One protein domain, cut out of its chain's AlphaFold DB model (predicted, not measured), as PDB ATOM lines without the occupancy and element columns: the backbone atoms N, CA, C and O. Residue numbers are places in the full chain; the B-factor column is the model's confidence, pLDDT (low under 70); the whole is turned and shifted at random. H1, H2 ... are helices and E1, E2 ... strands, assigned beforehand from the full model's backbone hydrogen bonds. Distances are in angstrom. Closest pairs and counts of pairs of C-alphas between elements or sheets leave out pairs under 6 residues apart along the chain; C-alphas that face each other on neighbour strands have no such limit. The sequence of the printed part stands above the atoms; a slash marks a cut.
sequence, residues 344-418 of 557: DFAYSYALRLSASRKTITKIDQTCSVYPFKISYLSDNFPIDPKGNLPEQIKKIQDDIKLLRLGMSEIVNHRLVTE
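This is residues 344 to 418 of the 557 residues of the protein "Peptidase_M24 domain-containing protein" of Ascoidea rubescens DSM 1968 (UniProt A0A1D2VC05). A long helix, H3, makes the length of this elongated domain, and H1 meets its last part at a steep angle, making a corner like an L. The short helix H2 packs on both in the angle between them, and residues 385 to 391 stick out at the far end. The 75 printed residues hold three named helices and one named strand, in the order H1, H2, H3, E1, and the class is mostly helix. The whole is only just compact, close to loose, with a radius of gyration of the C-alphas of 13.4 A and spans of 42 by 23 by 18 A.

H1, residues 354 to 366, touches H2, residues 374 to 377; their closest C-alphas, those of Lys 362 and Leu 377, are 6.7 A apart. With residues 355 to 360 alone, H1 touches residues 402 to 410 of H3, residues 389 to 412. The closest C-alphas there, those of Ser 356 and Gly 406, are 3.8 A apart, and the lines are only just about perpendicular, at 72 degrees. H3 has a kink of 39 degrees near residue 406. H2 touches H3 at its residues 396 to 404 alone, with the closest C-alphas, those of Ile 374 and Ile 400, 6.3 A apart. E1, residues 416 to 418, pairs with no named strand and is apart from H1 and H2; its closest C-alpha pair with H3, Ile 410 and Val 416, is 6.0 A apart. Every O i to N i+4 pair is within hydrogen-bond range in H1, 17 of 20 are in H3, and H2 is too short for such a pair.

H1 begins at C-alpha 354 (34.737, 167.856, 4.710) and is 18.4 A long from first to last C-alpha. H3 runs 33.7 A from C-alpha 389 (26.124, 151.485, 28.996), and E1 ends at C-alpha 418 (15.683, 172.910, 13.093).

The C-alphas farthest apart, those of Tyr 349 and Lys 386, are 41.8 A apart. The printed part has no cut; the link from H2 to H3 is long. The mean pLDDT of the printed part is 90.3, and no printed residue is under 70.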
ATOM      1  N   ASP A 344      15.688 169.316   4.198       89.31
ATOM      2  CA  ASP A 344      14.931 169.987   3.141       89.31
ATOM      3  C   ASP A 344      15.531 169.704   1.757       89.31
ATOM      4  O   ASP A 344      16.519 170.308   1.333       89.31
ATOM      5  N   PHE A 345      14.915 168.773   1.033       86.38
ATOM      6  CA  PHE A 345      15.360 168.368  -0.299       86.38
ATOM      7  C   PHE A 345      15.152 169.439  -1.382       86.38
ATOM      8  O   PHE A 345      15.680 169.273  -2.481       86.38
ATOM      9  N   ALA A 346      14.432 170.535  -1.105       85.25
ATOM     10  CA  ALA A 346      14.272 171.634  -2.057       85.25
ATOM     11  C   ALA A 346      15.556 172.465  -2.217       85.25
ATOM     12  O   ALA A 346      15.812 173.007  -3.294       85.25
ATOM     13  N   TYR A 347      16.380 172.550  -1.168       85.75
ATOM     14  CA  TYR A 347      17.627 173.310  -1.189       85.75
ATOM     15  C   TYR A 347      18.836 172.418  -1.490       85.75
ATOM     16  O   TYR A 347      19.005 171.323  -0.943       85.75
ATOM     17  N   SER A 348      19.721 172.928  -2.348       88.69
ATOM     18  CA  SER A 348      20.998 172.308  -2.697       88.69
ATOM     19  C   SER A 348      22.125 173.326  -2.560       88.69
ATOM     20  O   SER A 348      22.019 174.454  -3.041       88.69
ATOM     21  N   TYR A 349      23.203 172.935  -1.883       92.75
ATOM     22  CA  TYR A 349      24.371 173.775  -1.646       92.75
ATOM     23  C   TYR A 349      25.633 172.914  -1.575       92.75
ATOM     24  O   TYR A 349      25.646 171.853  -0.948       92.75
ATOM     25  N   ALA A 350      26.713 173.379  -2.204       94.06
ATOM     26  CA  ALA A 350      28.003 172.701  -2.181       94.06
ATOM     27  C   ALA A 350      28.777 173.051  -0.896       94.06
ATOM     28  O   ALA A 350      29.409 174.101  -0.804       94.06
ATOM     29  N   LEU A 351      28.729 172.153   0.092       94.44
ATOM     30  CA  LEU A 351      29.377 172.324   1.398       94.44
ATOM     31  C   LEU A 351      30.911 172.379   1.289       94.44
ATOM     32  O   LEU A 351      31.538 171.536   0.632       94.44
ATOM     33  N   ARG A 352      31.529 173.329   1.997       93.75
ATOM     34  CA  ARG A 352      32.978 173.571   1.999       93.75
ATOM     35  C   ARG A 352      33.710 172.666   2.980       93.75
ATOM     36  O   ARG A 352      34.778 172.151   2.634       93.75
ATOM     37  N   LEU A 353      33.151 172.404   4.162       94.25
ATOM     38  CA  LEU A 353      33.809 171.545   5.147       94.25
ATOM     39  C   LEU A 353      33.647 170.064   4.783       94.25
ATOM     40  O   LEU A 353      32.567 169.578   4.448       94.25
ATOM     41  N   SER A 354      34.744 169.313   4.909       93.31
ATOM     42  CA  SER A 354      34.737 167.856   4.710       93.31
ATOM     43  C   SER A 354      33.832 167.145   5.721       93.31
ATOM     44  O   SER A 354      33.126 166.207   5.358       93.31
ATOM     45  N   ALA A 355      33.796 167.628   6.969       92.88
ATOM     46  CA  ALA A 355      32.907 167.110   8.007       92.88
ATOM     47  C   ALA A 355      31.430 167.230   7.596       92.88
ATOM     48  O   ALA A 355      30.724 166.228   7.585       92.88
ATOM     49  N   SER A 356      30.993 168.411   7.150       94.88
ATOM     50  CA  SER A 356      29.620 168.656   6.693       94.88
ATOM     51  C   SER A 356      29.234 167.777   5.501       94.88
ATOM     52  O   SER A 356      28.145 167.212   5.485       94.88
ATOM     53  N   ARG A 357      30.142 167.580   4.531       94.50
ATOM     54  CA  ARG A 357      29.910 166.663   3.395       94.50
ATOM     55  C   ARG A 357      29.720 165.206   3.825       94.50
ATOM     56  O   ARG A 357      28.908 164.494   3.235       94.50
ATOM     57  N   LYS A 358      30.448 164.750   4.848       93.31
ATOM     58  CA  LYS A 358      30.249 163.409   5.420       93.31
ATOM     59  C   LYS A 358      28.916 163.328   6.162       93.31
ATOM     60  O   LYS A 358      28.173 162.374   5.956       93.31
ATOM     61  N   THR A 359      28.591 164.345   6.961       94.06
ATOM     62  CA  THR A 359      27.344 164.402   7.732       94.06
ATOM     63  C   THR A 359      26.111 164.423   6.829       94.06
ATOM     64  O   THR A 359      25.218 163.616   7.049       94.06
ATOM     65  N   ILE A 360      26.067 165.260   5.783       94.06
ATOM     66  CA  ILE A 360      24.919 165.309   4.854       94.06
ATOM     67  C   ILE A 360      24.730 163.974   4.123       94.06
ATOM     68  O   ILE A 360      23.620 163.463   4.070       94.06
ATOM     69  N   THR A 361      25.821 163.353   3.654       93.38
ATOM     70  CA  THR A 361      25.766 162.032   3.008       93.38
ATOM     71  C   THR A 361      25.204 160.984   3.969       93.38
ATOM     72  O   THR A 361      24.388 160.157   3.575       93.38
ATOM     73  N   LYS A 362      25.606 161.032   5.247       92.88
ATOM     74  CA  LYS A 362      25.088 160.124   6.274       92.88
ATOM     75  C   LYS A 362      23.607 160.376   6.557       92.88
ATOM     76  O   LYS A 362      22.863 159.409   6.697       92.88
ATOM     77  N   ILE A 363      23.174 161.638   6.600       93.56
ATOM     78  CA  ILE A 363      21.758 162.014   6.727       93.56
ATOM     79  C   ILE A 363      20.959 161.418   5.570       93.56
ATOM     80  O   ILE A 363      20.028 160.668   5.829       93.56
ATOM     81  N   ASP A 364      21.367 161.652   4.322       91.12
ATOM     82  CA  ASP A 364      20.635 161.181   3.140       91.12
ATOM     83  C   ASP A 364      20.579 159.636   3.040       91.12
ATOM     84  O   ASP A 364      19.661 159.085   2.438       91.12
ATOM     85  N   GLN A 365      21.543 158.915   3.632       89.44
ATOM     86  CA  GLN A 365      21.572 157.443   3.652       89.44
ATOM     87  C   GLN A 365      20.751 156.812   4.783       89.44
ATOM     88  O   GLN A 365      20.248 155.699   4.631       89.44
ATOM     89  N   THR A 366      20.688 157.467   5.942       86.56
ATOM     90  CA  THR A 366      20.118 156.882   7.170       86.56
ATOM     91  C   THR A 366      18.741 157.439   7.492       86.56
ATOM     92  O   THR A 366      17.872 156.710   7.973       86.56
ATOM     93  N   CYS A 367      18.539 158.726   7.232       85.94
ATOM     94  CA  CYS A 367      17.330 159.452   7.556       85.94
ATOM     95  C   CYS A 367      16.475 159.566   6.295       85.94
ATOM     96  O   CYS A 367      16.923 160.033   5.252       85.94
ATOM     97  N   SER A 368      15.221 159.135   6.400       85.38
ATOM     98  CA  SER A 368      14.215 159.375   5.362       85.38
ATOM     99  C   SER A 368      13.738 160.840   5.436       85.38
ATOM    100  O   SER A 368      14.334 161.683   6.104       85.38
ATOM    101  N   VAL A 369      12.605 161.159   4.816       91.38
ATOM    102  CA  VAL A 369      11.941 162.478   4.862       91.38
ATOM    103  C   VAL A 369      11.426 162.884   6.255       91.38
ATOM    104  O   VAL A 369      10.695 163.865   6.383       91.38
ATOM    105  N   TYR A 370      11.737 162.101   7.288       93.62
ATOM    106  CA  TYR A 370      11.258 162.270   8.654       93.62
ATOM    107  C   TYR A 370      12.278 163.008   9.534       93.62
ATOM    108  O   TYR A 370      13.484 162.913   9.299       93.62
ATOM    109  N   PRO A 371      11.808 163.728  10.566       93.94
ATOM    110  CA  PRO A 371      12.661 164.373  11.542       93.94
ATOM    111  C   PRO A 371      13.590 163.388  12.244       93.94
ATOM    112  O   PRO A 371      13.175 162.302  12.652       93.94
ATOM    113  N   PHE A 372      14.829 163.806  12.450       94.25
ATOM    114  CA  PHE A 372      15.867 162.988  13.058       94.25
ATOM    115  C   PHE A 372      16.644 163.765  14.120       94.25
ATOM    116  O   PHE A 372      16.553 164.991  14.224       94.25
ATOM    117  N   LYS A 373      17.412 163.022  14.913       93.81
ATOM    118  CA  LYS A 373      18.369 163.545  15.887       93.81
ATOM    119  C   LYS A 373      19.791 163.246  15.451       93.81
ATOM    120  O   LYS A 373      20.027 162.289  14.712       93.81
ATOM    121  N   ILE A 374      20.748 164.026  15.943       93.19
ATOM    122  CA  ILE A 374      22.168 163.827  15.628       93.19
ATOM    123  C   ILE A 374      22.632 162.474  16.175       93.19
ATOM    124  O   ILE A 374      23.417 161.792  15.517       93.19
ATOM    125  N   SER A 375      22.085 162.034  17.315       92.06
ATOM    126  CA  SER A 375      22.355 160.709  17.885       92.06
ATOM    127  C   SER A 375      22.127 159.552  16.907       92.06
ATOM    128  O   SER A 375      22.840 158.555  16.976       92.06
ATOM    129  N   TYR A 376      21.168 159.664  15.980       92.62
ATOM    130  CA  TYR A 376      20.845 158.587  15.030       92.62
ATOM    131  C   TYR A 376      21.937 158.383  13.981       92.62
ATOM    132  O   TYR A 376      22.024 157.320  13.375       92.62
ATOM    133  N   LEU A 377      22.771 159.402  13.775       91.81
ATOM    134  CA  LEU A 377      23.892 159.371  12.849       91.81
ATOM    135  C   LEU A 377      25.155 158.778  13.496       91.81
ATOM    136  O   LEU A 377      26.169 158.667  12.815       91.81
ATOM    137  N   SER A 378      25.156 158.433  14.786       91.75
ATOM    138  CA  SER A 378      26.292 157.745  15.413       91.75
ATOM    139  C   SER A 378      26.287 156.262  15.039       91.75
ATOM    140  O   SER A 378      25.244 155.615  15.052       91.75
ATOM    141  N   ASP A 379      27.464 155.700  14.756       89.00
ATOM    142  CA  ASP A 379      27.614 154.260  14.488       89.00
ATOM    143  C   ASP A 379      27.432 153.407  15.756       89.00
ATOM    144  O   ASP A 379      27.198 152.202  15.679       89.00
ATOM    145  N   ASN A 380      27.510 154.043  16.928       89.25
ATOM    146  CA  ASN A 380      27.317 153.422  18.236       89.25
ATOM    147  C   ASN A 380      25.840 153.409  18.680       89.25
ATOM    148  O   ASN A 380      25.527 152.907  19.758       89.25
ATOM    149  N   PHE A 381      24.927 153.960  17.873       90.31
ATOM    150  CA  PHE A 381      23.486 153.923  18.108       90.31
ATOM    151  C   PHE A 381      22.835 152.832  17.232       90.31
ATOM    152  O   PHE A 381      23.159 152.737  16.047       90.31
ATOM    153  N   PRO A 382      21.901 152.000  17.746       91.56
ATOM    154  CA  PRO A 382      21.231 152.035  19.057       91.56
ATOM    155  C   PRO A 382      22.020 151.387  20.213       91.56
ATOM    156  O   PRO A 382      22.793 150.456  20.005       91.56
ATOM    157  N   ILE A 383      21.743 151.819  21.450       88.19
ATOM    158  CA  ILE A 383      22.408 151.356  22.689       88.19
ATOM    159  C   ILE A 383      22.029 149.911  23.015       88.19
ATOM    160  O   ILE A 383      20.842 149.614  23.148       88.19
ATOM    161  N   ASP A 384      23.000 149.027  23.244       84.06
ATOM    162  CA  ASP A 384      22.783 147.655  23.721       84.06
ATOM    163  C   ASP A 384      22.668 147.580  25.258       84.06
ATOM    164  O   ASP A 384      23.672 147.827  25.932       84.06
ATOM    165  N   PRO A 385      21.498 147.215  25.840       73.69
ATOM    166  CA  PRO A 385      21.321 147.145  27.289       73.69
ATOM    167  C   PRO A 385      22.149 146.034  27.940       73.69
ATOM    168  O   PRO A 385      22.361 146.085  29.147       73.69
ATOM    169  N   LYS A 386      22.612 145.033  27.175       79.00
ATOM    170  CA  LYS A 386      23.466 143.943  27.683       79.00
ATOM    171  C   LYS A 386      24.951 144.328  27.727       79.00
ATOM    172  O   LYS A 386      25.742 143.618  28.341       79.00
ATOM    173  N   GLY A 387      25.330 145.429  27.078       81.31
ATOM    174  CA  GLY A 387      26.704 145.923  27.042       81.31
ATOM    175  C   GLY A 387      27.014 146.949  28.135       81.31
ATOM    176  O   GLY A 387      26.191 147.275  28.985       81.31
ATOM    177  N   ASN A 388      28.224 147.509  28.089       85.50
ATOM    178  CA  ASN A 388      28.660 148.561  29.010       85.50
ATOM    179  C   ASN A 388      28.012 149.916  28.651       85.50
ATOM    180  O   ASN A 388      28.516 150.633  27.783       85.50
ATOM    181  N   LEU A 389      26.884 150.258  29.292       83.44
ATOM    182  CA  LEU A 389      26.124 151.485  28.996       83.44
ATOM    183  C   LEU A 389      26.963 152.775  29.122       83.44
ATOM    184  O   LEU A 389      26.959 153.551  28.167       83.44
ATOM    185  N   PRO A 390      27.708 153.026  30.223       85.81
ATOM    186  CA  PRO A 390      28.528 154.235  30.354       85.81
ATOM    187  C   PRO A 390      29.523 154.442  29.207       85.81
ATOM    188  O   PRO A 390      29.712 155.563  28.735       85.81
ATOM    189  N   GLU A 391      30.150 153.365  28.736       89.06
ATOM    190  CA  GLU A 391      31.119 153.435  27.644       89.06
ATOM    191  C   GLU A 391      30.439 153.731  26.300       89.06
ATOM    192  O   GLU A 391      30.918 154.572  25.539       89.06
ATOM    193  N   GLN A 392      29.300 153.087  26.024       88.12
ATOM    194  CA  GLN A 392      28.512 153.346  24.814       88.12
ATOM    195  C   GLN A 392      28.014 154.795  24.772       88.12
ATOM    196  O   GLN A 392      28.169 155.470  23.756       88.12
ATOM    197  N   ILE A 393      27.487 155.300  25.891       86.50
ATOM    198  CA  ILE A 393      27.013 156.685  26.018       86.50
ATOM    199  C   ILE A 393      28.156 157.671  25.754       86.50
ATOM    200  O   ILE A 393      27.971 158.640  25.018       86.50
ATOM    201  N   LYS A 394      29.352 157.408  26.295       89.00
ATOM    202  CA  LYS A 394      30.528 158.255  26.065       89.00
ATOM    203  C   LYS A 394      30.941 158.283  24.591       89.00
ATOM    204  O   LYS A 394      31.191 159.361  24.062       89.00
ATOM    205  N   LYS A 395      30.956 157.130  23.913       90.69
ATOM    206  CA  LYS A 395      31.259 157.052  22.470       90.69
ATOM    207  C   LYS A 395      30.249 157.841  21.636       90.69
ATOM    208  O   LYS A 395      30.649 158.637  20.794       90.69
ATOM    209  N   ILE A 396      28.954 157.693  21.928       90.38
ATOM    210  CA  ILE A 396      27.896 158.470  21.264       90.38
ATOM    211  C   ILE A 396      28.096 159.974  21.513       90.38
ATOM    212  O   ILE A 396      27.969 160.773  20.589       90.38
ATOM    213  N   GLN A 397      28.446 160.375  22.737       89.56
ATOM    214  CA  GLN A 397      28.695 161.779  23.063       89.56
ATOM    215  C   GLN A 397      29.871 162.364  22.267       89.56
ATOM    216  O   GLN A 397      29.793 163.502  21.798       89.56
ATOM    217  N   ASP A 398      30.955 161.609  22.106       89.94
ATOM    218  CA  ASP A 398      32.119 162.061  21.346       89.94
ATOM    219  C   ASP A 398      31.819 162.147  19.837       89.94
ATOM    220  O   ASP A 398      32.198 163.135  19.200       89.94
ATOM    221  N   ASP A 399      31.032 161.214  19.289       91.12
ATOM    222  CA  ASP A 399      30.532 161.286  17.908       91.12
ATOM    223  C   ASP A 399      29.642 162.521  17.679       91.12
ATOM    224  O   ASP A 399      29.791 163.231  16.679       91.12
ATOM    225  N   ILE A 400      28.732 162.821  18.618       90.50
ATOM    226  CA  ILE A 400      27.813 163.967  18.525       90.50
ATOM    227  C   ILE A 400      28.586 165.285  18.411       90.50
ATOM    228  O   ILE A 400      28.202 166.144  17.616       90.50
ATOM    229  N   LYS A 401      29.690 165.459  19.149       88.19
ATOM    230  CA  LYS A 401      30.509 166.684  19.077       88.19
ATOM    231  C   LYS A 401      31.074 166.911  17.673       88.19
ATOM    232  O   LYS A 401      31.043 168.036  17.174       88.19
ATOM    233  N   LEU A 402      31.549 165.849  17.020       88.44
ATOM    234  CA  LEU A 402      32.065 165.912  15.649       88.44
ATOM    235  C   LEU A 402      30.949 166.204  14.640       88.44
ATOM    236  O   LEU A 402      31.102 167.054  13.762       88.44
ATOM    237  N   LEU A 403      29.807 165.530  14.787       92.25
ATOM    238  CA  LEU A 403      28.651 165.717  13.914       92.25
ATOM    239  C   LEU A 403      28.063 167.127  14.037       92.25
ATOM    240  O   LEU A 403      27.690 167.715  13.023       92.25
ATOM    241  N   ARG A 404      28.050 167.710  15.244       90.19
ATOM    242  CA  ARG A 404      27.595 169.088  15.499       90.19
ATOM    243  C   ARG A 404      28.384 170.131  14.717       90.19
ATOM    244  O   ARG A 404      27.785 171.070  14.198       90.19
ATOM    245  N   LEU A 405      29.699 169.949  14.579       90.44
ATOM    246  CA  LEU A 405      30.518 170.837  13.753       90.44
ATOM    247  C   LEU A 405      30.032 170.827  12.296       90.44
ATOM    248  O   LEU A 405      29.821 171.889  11.717       90.44
ATOM    249  N   GLY A 406      29.787 169.639  11.733       91.31
ATOM    250  CA  GLY A 406      29.239 169.501  10.380       91.31
ATOM    251  C   GLY A 406      27.820 170.063  10.246       91.31
ATOM    252  O   GLY A 406      27.503 170.718   9.257       91.31
ATOM    253  N   MET A 407      26.977 169.868  11.263       92.75
ATOM    254  CA  MET A 407      25.605 170.385  11.277       92.75
ATOM    255  C   MET A 407      25.544 171.912  11.250       92.75
ATOM    256  O   MET A 407      24.635 172.453  10.629       92.75
ATOM    257  N   SER A 408      26.511 172.613  11.850       91.69
ATOM    258  CA  SER A 408      26.511 174.083  11.870       91.69
ATOM    259  C   SER A 408      26.505 174.702  10.463       91.69
ATOM    260  O   SER A 408      25.705 175.592  10.186       91.69
ATOM    261  N   GLU A 409      27.325 174.195   9.537       94.25
ATOM    262  CA  GLU A 409      27.340 174.653   8.140       94.25
ATOM    263  C   GLU A 409      26.053 174.246   7.403       94.25
ATOM    264  O   GLU A 409      25.478 175.048   6.668       94.25
ATOM    265  N   ILE A 410      25.573 173.019   7.627       94.94
ATOM    266  CA  ILE A 410      24.373 172.473   6.975       94.94
ATOM    267  C   ILE A 410      23.120 173.288   7.337       94.94
ATOM    268  O   ILE A 410      22.331 173.625   6.449       94.94
ATOM    269  N   VAL A 411      22.949 173.621   8.619       93.50
ATOM    270  CA  VAL A 411      21.820 174.419   9.125       93.50
ATOM    271  C   VAL A 411      21.912 175.863   8.629       93.50
ATOM    272  O   VAL A 411      20.926 176.398   8.121       93.50
ATOM    273  N   ASN A 412      23.101 176.475   8.661       93.00
ATOM    274  CA  ASN A 412      23.307 177.842   8.164       93.00
ATOM    275  C   ASN A 412      22.928 177.999   6.682       93.00
ATOM    276  O   ASN A 412      22.396 179.035   6.280       93.00
ATOM    277  N   HIS A 413      23.162 176.965   5.870       92.56
ATOM    278  CA  HIS A 413      22.795 176.944   4.452       92.56
ATOM    279  C   HIS A 413      21.381 176.406   4.172       92.56
ATOM    280  O   HIS A 413      21.042 176.193   3.009       92.56
ATOM    281  N   ARG A 414      20.545 176.213   5.205       89.88
ATOM    282  CA  ARG A 414      19.144 175.755   5.104       89.88
ATOM    283  C   ARG A 414      18.955 174.410   4.394       89.88
ATOM    284  O   ARG A 414      17.862 174.097   3.938       89.88
ATOM    285  N   LEU A 415      20.000 173.585   4.319       91.88
ATOM    286  CA  LEU A 415      19.865 172.204   3.846       91.88
ATOM    287  C   LEU A 415      19.097 171.358   4.867       91.88
ATOM    288  O   LEU A 415      18.399 170.406   4.520       91.88
ATOM    289  N   VAL A 416      19.241 171.703   6.139       92.81
ATOM    290  CA  VAL A 416      18.504 171.101   7.238       92.81
ATOM    291  C   VAL A 416      17.892 172.222   8.060       92.81
ATOM    292  O   VAL A 416      18.548 173.225   8.335       92.81
ATOM    293  N   THR A 417      16.633 172.046   8.438       90.44
ATOM    294  CA  THR A 417      15.887 172.972   9.289       90.44
ATOM    295  C   THR A 417      15.771 172.401  10.694       90.44
ATOM    296  O   THR A 417      15.616 171.192  10.884       90.44
ATOM    297  N   GLU A 418      15.887 173.268  11.692       90.44
ATOM    298  CA  GLU A 418      15.683 172.910  13.093       90.44
ATOM    299  C   GLU A 418      14.194 173.002  13.416       90.44
ATOM    300  O   GLU A 418      13.527 173.967  13.042       90.44
TER     301      GLU A 418